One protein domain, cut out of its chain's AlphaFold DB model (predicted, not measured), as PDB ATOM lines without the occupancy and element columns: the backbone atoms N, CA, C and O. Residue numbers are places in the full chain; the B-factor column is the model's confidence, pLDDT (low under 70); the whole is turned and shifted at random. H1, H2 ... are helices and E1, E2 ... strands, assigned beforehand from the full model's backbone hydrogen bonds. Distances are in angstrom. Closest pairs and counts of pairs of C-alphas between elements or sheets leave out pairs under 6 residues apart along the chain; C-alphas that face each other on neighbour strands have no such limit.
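What this domain is: This is residues 12 to 81 of the 153 residues of an uncharacterized protein of Enterococcus faecium (UniProt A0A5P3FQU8). A small three-stranded sheet, twisted, has one helix, H1, packed slantwise over one face, and loops reach past both ends of the strands: residues 34 to 54 at one end, residues 17 to 26 and 60 to 68 at the other. A short pairing ties the long loop back to E2. The printed part has 70 residues with three named strands and one named helix, in the order E1, E2, E3, H1; the sheet runs E2, E1, E3 and is mixed. The class is mixed, helices and strands, with under half of the residues in named elements. The whole is compact, with a radius of gyration of the C-alphas of 12.5 A and spans of 33 by 28 by 18 A.

Where its parts are: Inner strand E1, residues 12 to 16, begins at C-alpha 12 (-50.382, 27.640, -5.241) and is 13.0 A long. The edge strands are E2, residues 27 to 33, 17.6 A, and E3, residues 55 to 59, 12.6 A. H1, residues 69 to 80, is 16.1 A long and ends at C-alpha 80 (-57.460, 31.367, 0.227).

How they stand to each other: E1 and E2 form an antiparallel hairpin at 164 degrees, with N 14 and O 29 within hydrogen-bond range at 2.9 A. E1 and E3 are parallel at 27 degrees, with N 57 and O 13 within range at 2.8 A. Residues 32 to 33 of E2 pair antiparallel with residues 39 to 40. H1 is on the sheet, two layers with the helix on one face, at a height over the sheet of 7.3 A. It lies over E1, slantwise to the strands at 42 degrees on the local plane. The closest C-alphas of E2 and H1 are those of Leu 33 and Leu 77, 6.3 A. In H1, 7 of 8 O i to N i+4 pairs are within range.

The domain as a whole: The C-alphas farthest apart are those of Lys 46 and Glu 64, 36.4 A. The printed part has no cut. The link E2 to E3, 21 residues, is long. Mean pLDDT of the printed part is 82.2; residue 22, residues 51 to 53 and residues 79 to 81 are under 70.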
ATOM      1  N   LEU A  12     -51.560  26.857  -5.550       86.50
ATOM      2  CA  LEU A  12     -50.382  27.640  -5.241       86.50
ATOM      3  C   LEU A  12     -49.224  27.180  -6.124       86.50
ATOM      4  O   LEU A  12     -48.868  26.002  -6.133       86.50
ATOM      5  N   LEU A  13     -48.613  28.130  -6.824       87.01
ATOM      6  CA  LEU A  13     -47.322  27.945  -7.475       87.01
ATOM      7  C   LEU A  13     -46.230  28.517  -6.573       87.01
ATOM      8  O   LEU A  13     -46.212  29.718  -6.311       87.01
ATOM      9  N   ILE A  14     -45.318  27.668  -6.113       87.95
ATOM     10  CA  ILE A  14     -44.114  28.091  -5.399       87.95
ATOM     11  C   ILE A  14     -43.009  28.227  -6.439       87.95
ATOM     12  O   ILE A  14     -42.642  27.245  -7.088       87.95
ATOM     13  N   VAL A  15     -42.503  29.442  -6.622       89.22
ATOM     14  CA  VAL A  15     -41.506  29.773  -7.646       89.22
ATOM     15  C   VAL A  15     -40.222  30.275  -7.006       89.22
ATOM     16  O   VAL A  15     -40.255  30.922  -5.962       89.22
ATOM     17  N   ASP A  16     -39.085  29.979  -7.623       87.01
ATOM     18  CA  ASP A  16     -37.787  30.405  -7.108       87.01
ATOM     19  C   ASP A  16     -37.617  31.924  -7.220       87.01
ATOM     20  O   ASP A  16     -37.719  32.493  -8.306       87.01
ATOM     21  N   LYS A  17     -37.280  32.585  -6.112       86.31
ATOM     22  CA  LYS A  17     -36.924  34.008  -6.079       86.31
ATOM     23  C   LYS A  17     -35.744  34.357  -6.985       86.31
ATOM     24  O   LYS A  17     -35.686  35.471  -7.496       86.31
ATOM     25  N   ALA A  18     -34.810  33.429  -7.190       86.04
ATOM     26  CA  ALA A  18     -33.645  33.624  -8.049       86.04
ATOM     27  C   ALA A  18     -33.965  33.509  -9.555       86.04
ATOM     28  O   ALA A  18     -33.057  33.634 -10.385       86.04
ATOM     29  N   MET A  19     -35.229  33.272  -9.930       80.29
ATOM     30  CA  MET A  19     -35.643  33.237 -11.332       80.29
ATOM     31  C   MET A  19     -35.337  34.567 -12.036       80.29
ATOM     32  O   MET A  19     -35.581  35.650 -11.509       80.29
ATOM     33  N   LYS A  20     -34.796  34.478 -13.254       74.89
ATOM     34  CA  LYS A  20     -34.461  35.652 -14.080       74.89
ATOM     35  C   LYS A  20     -35.534  35.987 -15.110       74.89
ATOM     36  O   LYS A  20     -35.607  37.129 -15.550       74.89
ATOM     37  N   ASP A  21     -36.323  34.992 -15.503       78.28
ATOM     38  CA  ASP A  21     -37.376  35.118 -16.504       78.28
ATOM     39  C   ASP A  21     -38.741  34.989 -15.819       78.28
ATOM     40  O   ASP A  21     -39.098  33.928 -15.311       78.28
ATOM     41  N   ILE A  22     -39.481  36.097 -15.775       68.36
ATOM     42  CA  ILE A  22     -40.816  36.151 -15.173       68.36
ATOM     43  C   ILE A  22     -41.892  35.545 -16.081       68.36
ATOM     44  O   ILE A  22     -42.947  35.148 -15.590       68.36
ATOM     45  N   GLU A  23     -41.642  35.455 -17.391       72.91
ATOM     46  CA  GLU A  23     -42.560  34.806 -18.333       72.91
ATOM     47  C   GLU A  23     -42.459  33.279 -18.231       72.91
ATOM     48  O   GLU A  23     -43.449  32.572 -18.430       72.91
ATOM     49  N   ASN A  24     -41.280  32.776 -17.848       74.36
ATOM     50  CA  ASN A  24     -41.007  31.359 -17.608       74.36
ATOM     51  C   ASN A  24     -40.435  31.145 -16.195       74.36
ATOM     52  O   ASN A  24     -39.255  30.805 -16.050       74.36
ATOM     53  N   PRO A  25     -41.251  31.334 -15.141       78.49
ATOM     54  CA  PRO A  25     -40.797  31.182 -13.769       78.49
ATOM     55  C   PRO A  25     -40.327  29.750 -13.493       78.49
ATOM     56  O   PRO A  25     -40.946  28.774 -13.932       78.49
ATOM     57  N   LEU A  26     -39.261  29.615 -12.702       87.09
ATOM     58  CA  LEU A  26     -38.816  28.318 -12.200       87.09
ATOM     59  C   LEU A  26     -39.765  27.867 -11.083       87.09
ATOM     60  O   LEU A  26     -39.670  28.339  -9.952       87.09
ATOM     61  N   VAL A  27     -40.687  26.962 -11.407       88.35
ATOM     62  CA  VAL A  27     -41.634  26.386 -10.442       88.35
ATOM     63  C   VAL A  27     -40.925  25.314  -9.615       88.35
ATOM     64  O   VAL A  27     -40.513  24.284 -10.142       88.35
ATOM     65  N   LEU A  28     -40.804  25.555  -8.311       91.33
ATOM     66  CA  LEU A  28     -40.217  24.632  -7.337       91.33
ATOM     67  C   LEU A  28     -41.234  23.590  -6.863       91.33
ATOM     68  O   LEU A  28     -40.884  22.436  -6.621       91.33
ATOM     69  N   SER A  29     -42.494  23.997  -6.705       91.52
ATOM     70  CA  SER A  29     -43.568  23.112  -6.265       91.52
ATOM     71  C   SER A  29     -44.941  23.661  -6.646       91.52
ATOM     72  O   SER A  29     -45.141  24.876  -6.678       91.52
ATOM     73  N   THR A  30     -45.895  22.764  -6.884       92.01
ATOM     74  CA  THR A  30     -47.302  23.102  -7.126       92.01
ATOM     75  C   THR A  30     -48.158  22.389  -6.095       92.01
ATOM     76  O   THR A  30     -47.996  21.187  -5.888       92.01
ATOM     77  N   TRP A  31     -49.063  23.133  -5.467       91.86
ATOM     78  CA  TRP A  31     -49.956  22.635  -4.427       91.86
ATOM     79  C   TRP A  31     -51.391  23.039  -4.702       91.86
ATOM     80  O   TRP A  31     -51.643  24.072  -5.318       91.86
ATOM     81  N   TYR A  32     -52.315  22.240  -4.192       88.33
ATOM     82  CA  TYR A  32     -53.747  22.439  -4.292       88.33
ATOM     83  C   TYR A  32     -54.406  22.211  -2.935       88.33
ATOM     84  O   TYR A  32     -53.911  21.414  -2.134       88.33
ATOM     85  N   LEU A  33     -55.531  22.880  -2.702       84.59
ATOM     86  CA  LEU A  33     -56.419  22.603  -1.576       84.59
ATOM     87  C   LEU A  33     -57.709  21.971  -2.093       84.59
ATOM     88  O   LEU A  33     -58.359  22.526  -2.984       84.59
ATOM     89  N   ASP A  34     -58.067  20.820  -1.538       83.34
ATOM     90  CA  ASP A  34     -59.372  20.213  -1.783       83.34
ATOM     91  C   ASP A  34     -60.479  20.832  -0.911       83.34
ATOM     92  O   ASP A  34     -60.232  21.663  -0.032       83.34
ATOM     93  N   ASP A  35     -61.726  20.466  -1.193       74.36
ATOM     94  CA  ASP A  35     -62.918  20.898  -0.459       74.36
ATOM     95  C   ASP A  35     -62.981  20.377   0.993       74.36
ATOM     96  O   ASP A  35     -63.694  20.946   1.824       74.36
ATOM     97  N   GLU A  36     -62.171  19.374   1.331       78.25
ATOM     98  CA  GLU A  36     -61.972  18.845   2.681       78.25
ATOM     99  C   GLU A  36     -60.832  19.552   3.449       78.25
ATOM    100  O   GLU A  36     -60.589  19.260   4.621       78.25
ATOM    101  N   ASN A  37     -60.187  20.561   2.849       75.77
ATOM    102  CA  ASN A  37     -59.032  21.302   3.379       75.77
ATOM    103  C   ASN A  37     -57.739  20.481   3.527       75.77
ATOM    104  O   ASN A  37     -56.850  20.855   4.315       75.77
ATOM    105  N   ASN A  38     -57.610  19.397   2.767       84.87
ATOM    106  CA  ASN A  38     -56.366  18.666   2.615       84.87
ATOM    107  C   ASN A  38     -55.523  19.279   1.497       84.87
ATOM    108  O   ASN A  38     -56.019  19.765   0.477       84.87
ATOM    109  N   LEU A  39     -54.211  19.246   1.709       88.17
ATOM    110  CA  LEU A  39     -53.245  19.639   0.698       88.17
ATOM    111  C   LEU A  39     -52.947  18.454  -0.212       88.17
ATOM    112  O   LEU A  39     -52.732  17.337   0.255       88.17
ATOM    113  N   THR A  40     -52.876  18.716  -1.509       90.36
ATOM    114  CA  THR A  40     -52.466  17.723  -2.498       90.36
ATOM    115  C   THR A  40     -51.583  18.355  -3.561       90.36
ATOM    116  O   THR A  40     -51.668  19.551  -3.838       90.36
ATOM    117  N   GLN A  41     -50.727  17.545  -4.172       90.23
ATOM    118  CA  GLN A  41     -49.970  17.911  -5.370       90.23
ATOM    119  C   GLN A  41     -50.560  17.260  -6.632       90.23
ATOM    120  O   GLN A  41     -50.096  17.525  -7.741       90.23
ATOM    121  N   ASP A  42     -51.580  16.412  -6.474       88.87
ATOM    122  CA  ASP A  42     -52.282  15.771  -7.580       88.87
ATOM    123  C   ASP A  42     -53.262  16.755  -8.229       88.87
ATOM    124  O   ASP A  42     -54.353  17.002  -7.715       88.87
ATOM    125  N   SER A  43     -52.877  17.281  -9.391       84.54
ATOM    126  CA  SER A  43     -53.697  18.183 -10.206       84.54
ATOM    127  C   SER A  43     -54.941  17.525 -10.807       84.54
ATOM    128  O   SER A  43     -55.771  18.209 -11.397       84.54
ATOM    129  N   THR A  44     -55.080  16.202 -10.697       84.57
ATOM    130  CA  THR A  44     -56.242  15.460 -11.199       84.57
ATOM    131  C   THR A  44     -57.288  15.178 -10.121       84.57
ATOM    132  O   THR A  44     -58.352  14.631 -10.433       84.57
ATOM    133  N   ASN A  45     -57.029  15.578  -8.868       82.91
ATOM    134  CA  ASN A  45     -57.981  15.417  -7.778       82.91
ATOM    135  C   ASN A  45     -59.271  16.204  -8.080       82.91
ATOM    136  O   ASN A  45     -59.281  17.424  -8.227       82.91
ATOM    137  N   LYS A  46     -60.396  15.490  -8.165       79.16
ATOM    138  CA  LYS A  46     -61.704  16.065  -8.519       79.16
ATOM    139  C   LYS A  46     -62.287  16.964  -7.430       79.16
ATOM    140  O   LYS A  46     -63.203  17.729  -7.726       79.16
ATOM    141  N   ASN A  47     -61.754  16.860  -6.217       82.24
ATOM    142  CA  ASN A  47     -62.208  17.590  -5.043       82.24
ATOM    143  C   ASN A  47     -61.466  18.922  -4.864       82.24
ATOM    144  O   ASN A  47     -61.729  19.630  -3.899       82.24
ATOM    145  N   ILE A  48     -60.542  19.285  -5.765       80.91
ATOM    146  CA  ILE A  48     -59.859  20.585  -5.705       80.91
ATOM    147  C   ILE A  48     -60.898  21.711  -5.655       80.91
ATOM    148  O   ILE A  48     -61.797  21.791  -6.500       80.91
ATOM    149  N   ALA A  49     -60.753  22.595  -4.666       72.35
ATOM    150  CA  ALA A  49     -61.695  23.672  -4.425       72.35
ATOM    151  C   ALA A  49     -61.752  24.635  -5.624       72.35
ATOM    152  O   ALA A  49     -60.732  25.096  -6.147       72.35
ATOM    153  N   LEU A  50     -62.976  24.934  -6.058       71.93
ATOM    154  CA  LEU A  50     -63.306  25.749  -7.225       71.93
ATOM    155  C   LEU A  50     -64.590  26.548  -6.940       71.93
ATOM    156  O   LEU A  50     -65.519  25.956  -6.394       71.93
ATOM    157  N   PRO A  51     -64.733  27.798  -7.423       60.69
ATOM    158  CA  PRO A  51     -63.748  28.596  -8.150       60.69
ATOM    159  C   PRO A  51     -62.938  29.477  -7.193       60.69
ATOM    160  O   PRO A  51     -63.508  30.186  -6.373       60.69
ATOM    161  N   THR A  52     -61.619  29.504  -7.335       67.56
ATOM    162  CA  THR A  52     -60.735  30.345  -6.514       67.56
ATOM    163  C   THR A  52     -59.727  31.097  -7.381       67.56
ATOM    164  O   THR A  52     -59.725  30.983  -8.612       67.56
ATOM    165  N   VAL A  53     -58.904  31.925  -6.741       65.83
ATOM    166  CA  VAL A  53     -57.794  32.625  -7.391       65.83
ATOM    167  C   VAL A  53     -56.513  31.825  -7.161       65.83
ATOM    168  O   VAL A  53     -56.176  31.522  -6.018       65.83
ATOM    169  N   ASN A  54     -55.786  31.521  -8.241       71.45
ATOM    170  CA  ASN A  54     -54.446  30.940  -8.142       71.45
ATOM    171  C   ASN A  54     -53.519  31.891  -7.375       71.45
ATOM    172  O   ASN A  54     -53.463  33.083  -7.686       71.45
ATOM    173  N   LEU A  55     -52.726  31.347  -6.462       76.30
ATOM    174  CA  LEU A  55     -51.683  32.069  -5.750       76.30
ATOM    175  C   LEU A  55     -50.305  31.748  -6.330       76.30
ATOM    176  O   LEU A  55     -50.056  30.663  -6.863       76.30
ATOM    177  N   VAL A  56     -49.393  32.705  -6.194       80.31
ATOM    178  CA  VAL A  56     -47.972  32.533  -6.494       80.31
ATOM    179  C   VAL A  56     -47.190  32.966  -5.261       80.31
ATOM    180  O   VAL A  56     -47.363  34.091  -4.797       80.31
ATOM    181  N   ASN A  57     -46.336  32.090  -4.743       84.21
ATOM    182  CA  ASN A  57     -45.417  32.399  -3.655       84.21
ATOM    183  C   ASN A  57     -43.984  32.429  -4.195       84.21
ATOM    184  O   ASN A  57     -43.528  31.476  -4.828       84.21
ATOM    185  N   ILE A  58     -43.295  33.546  -3.959       85.11
ATOM    186  CA  ILE A  58     -41.888  33.720  -4.321       85.11
ATOM    187  C   ILE A  58     -41.043  33.189  -3.165       85.11
ATOM    188  O   ILE A  58     -41.053  33.756  -2.074       85.11
ATOM    189  N   TYR A  59     -40.303  32.119  -3.421       87.28
ATOM    190  CA  TYR A  59     -39.607  31.351  -2.402       87.28
ATOM    191  C   TYR A  59     -38.096  31.558  -2.475       87.28
ATOM    192  O   TYR A  59     -37.470  31.343  -3.514       87.28
ATOM    193  N   ASP A  60     -37.498  31.966  -1.356       88.21
ATOM    194  CA  ASP A  60     -36.057  32.174  -1.239       88.21
ATOM    195  C   ASP A  60     -35.362  30.897  -0.750       88.21
ATOM    196  O   ASP A  60     -35.392  30.555   0.432       88.21
ATOM    197  N   GLN A  61     -34.695  30.190  -1.664       89.18
ATOM    198  CA  GLN A  61     -33.938  28.989  -1.316       89.18
ATOM    199  C   GLN A  61     -32.671  29.288  -0.492       89.18
ATOM    200  O   GLN A  61     -32.022  28.354  -0.035       89.18
ATOM    201  N   THR A  62     -32.280  30.543  -0.280       89.25
ATOM    202  CA  THR A  62     -31.045  30.878   0.453       89.25
ATOM    203  C   THR A  62     -31.268  31.215   1.927       89.25
ATOM    204  O   THR A  62     -30.299  31.346   2.671       89.25
ATOM    205  N   GLN A  63     -32.522  31.315   2.372       87.52
ATOM    206  CA  GLN A  63     -32.865  31.590   3.767       87.52
ATOM    207  C   GLN A  63     -32.596  30.362   4.661       87.52
ATOM    208  O   GLN A  63     -33.036  29.257   4.341       87.52
ATOM    209  N   GLU A  64     -31.894  30.565   5.784       81.86
ATOM    210  CA  GLU A  64     -31.505  29.492   6.719       81.86
ATOM    211  C   GLU A  64     -32.722  28.841   7.404       81.86
ATOM    212  O   GLU A  64     -32.859  27.621   7.369       81.86
ATOM    213  N   ASP A  65     -33.662  29.647   7.911       87.66
ATOM    214  CA  ASP A  65     -34.908  29.193   8.557       87.66
ATOM    215  C   ASP A  65     -36.102  29.223   7.591       87.66
ATOM    216  O   ASP A  65     -37.156  29.808   7.866       87.66
ATOM    217  N   ARG A  66     -35.921  28.679   6.385       85.61
ATOM    218  CA  ARG A  66     -36.987  28.680   5.375       85.61
ATOM    219  C   ARG A  66     -38.080  27.652   5.719       85.61
ATOM    220  O   ARG A  66     -37.750  26.504   6.028       85.61
ATOM    221  N   PRO A  67     -39.374  28.009   5.617       89.35
ATOM    222  CA  PRO A  67     -40.463  27.051   5.798       89.35
ATOM    223  C   PRO A  67     -40.438  26.001   4.687       89.35
ATOM    224  O   PRO A  67     -40.053  26.294   3.553       89.35
ATOM    225  N   SER A  68     -40.880  24.782   4.964       92.68
ATOM    226  CA  SER A  68     -41.080  23.772   3.922       92.68
ATOM    227  C   SER A  68     -42.151  24.210   2.911       92.68
ATOM    228  O   SER A  68     -43.029  25.023   3.210       92.68
ATOM    229  N   TYR A  69     -42.122  23.648   1.699       92.77
ATOM    230  CA  TYR A  69     -43.136  23.940   0.675       92.77
ATOM    231  C   TYR A  69     -44.560  23.621   1.141       92.77
ATOM    232  O   TYR A  69     -45.490  24.351   0.808       92.77
ATOM    233  N   GLU A  70     -44.726  22.567   1.940       91.00
ATOM    234  CA  GLU A  70     -46.018  22.200   2.513       91.00
ATOM    235  C   GLU A  70     -46.491  23.220   3.558       91.00
ATOM    236  O   GLU A  70     -47.663  23.588   3.561       91.00
ATOM    237  N   GLU A  71     -45.602  23.735   4.417       88.35
ATOM    238  CA  GLU A  71     -45.951  24.785   5.385       88.35
ATOM    239  C   GLU A  71     -46.380  26.079   4.690       88.35
ATOM    240  O   GLU A  71     -47.390  26.676   5.076       88.35
ATOM    241  N   VAL A  72     -45.668  26.469   3.627       88.26
ATOM    242  CA  VAL A  72     -46.068  27.592   2.768       88.26
ATOM    243  C   VAL A  72     -47.445  27.317   2.162       88.26
ATOM    244  O   VAL A  72     -48.353  28.129   2.313       88.26
ATOM    245  N   ALA A  73     -47.647  26.148   1.549       87.11
ATOM    246  CA  ALA A  73     -48.930  25.774   0.958       87.11
ATOM    247  C   ALA A  73     -50.077  25.802   1.976       87.11
ATOM    248  O   ALA A  73     -51.150  26.330   1.684       87.11
ATOM    249  N   LYS A  74     -49.846  25.298   3.189       84.49
ATOM    250  CA  LYS A  74     -50.823  25.295   4.279       84.49
ATOM    251  C   LYS A  74     -51.208  26.703   4.712       84.49
ATOM    252  O   LYS A  74     -52.391  26.942   4.945       84.49
ATOM    253  N   SER A  75     -50.232  27.599   4.841       82.13
ATOM    254  CA  SER A  75     -50.451  28.995   5.225       82.13
ATOM    255  C   SER A  75     -51.260  29.741   4.162       82.13
ATOM    256  O   SER A  75     -52.310  30.313   4.460       82.13
ATOM    257  N   GLU A  76     -50.818  29.666   2.906       81.86
ATOM    258  CA  GLU A  76     -51.395  30.433   1.800       81.86
ATOM    259  C   GLU A  76     -52.774  29.904   1.379       81.86
ATOM    260  O   GLU A  76     -53.752  30.653   1.315       81.86
ATOM    261  N   LEU A  77     -52.898  28.595   1.128       81.29
ATOM    262  CA  LEU A  77     -54.115  28.029   0.537       81.29
ATOM    263  C   LEU A  77     -55.291  27.975   1.510       81.29
ATOM    264  O   LEU A  77     -56.427  28.223   1.102       81.29
ATOM    265  N   LYS A  78     -55.051  27.693   2.798       72.67
ATOM    266  CA  LYS A  78     -56.132  27.694   3.801       72.67
ATOM    267  C   LYS A  78     -56.700  29.092   4.013       72.67
ATOM    268  O   LYS A  78     -57.906  29.236   4.196       72.67
ATOM    269  N   GLY A  79     -55.860  30.126   3.938       64.04
ATOM    270  CA  GLY A  79     -56.325  31.514   3.903       64.04
ATOM    271  C   GLY A  79     -57.156  31.822   2.652       64.04
ATOM    272  O   GLY A  79     -58.117  32.589   2.726       64.04
ATOM    273  N   ASN A  80     -56.826  31.176   1.531       66.61
ATOM    274  CA  ASN A  80     -57.460  31.367   0.227       66.61
ATOM    275  C   ASN A  80     -58.798  30.635   0.045       66.61
ATOM    276  O   ASN A  80     -59.506  30.928  -0.911       66.61
ATOM    277  N   ALA A  81     -59.186  29.723   0.943       60.14
ATOM    278  CA  ALA A  81     -60.455  28.990   0.841       60.14
ATOM    279  C   ALA A  81     -61.697  29.911   0.798       60.14
ATOM    280  O   ALA A  81     -62.749  29.518   0.301       60.14
TER     281      ALA A  81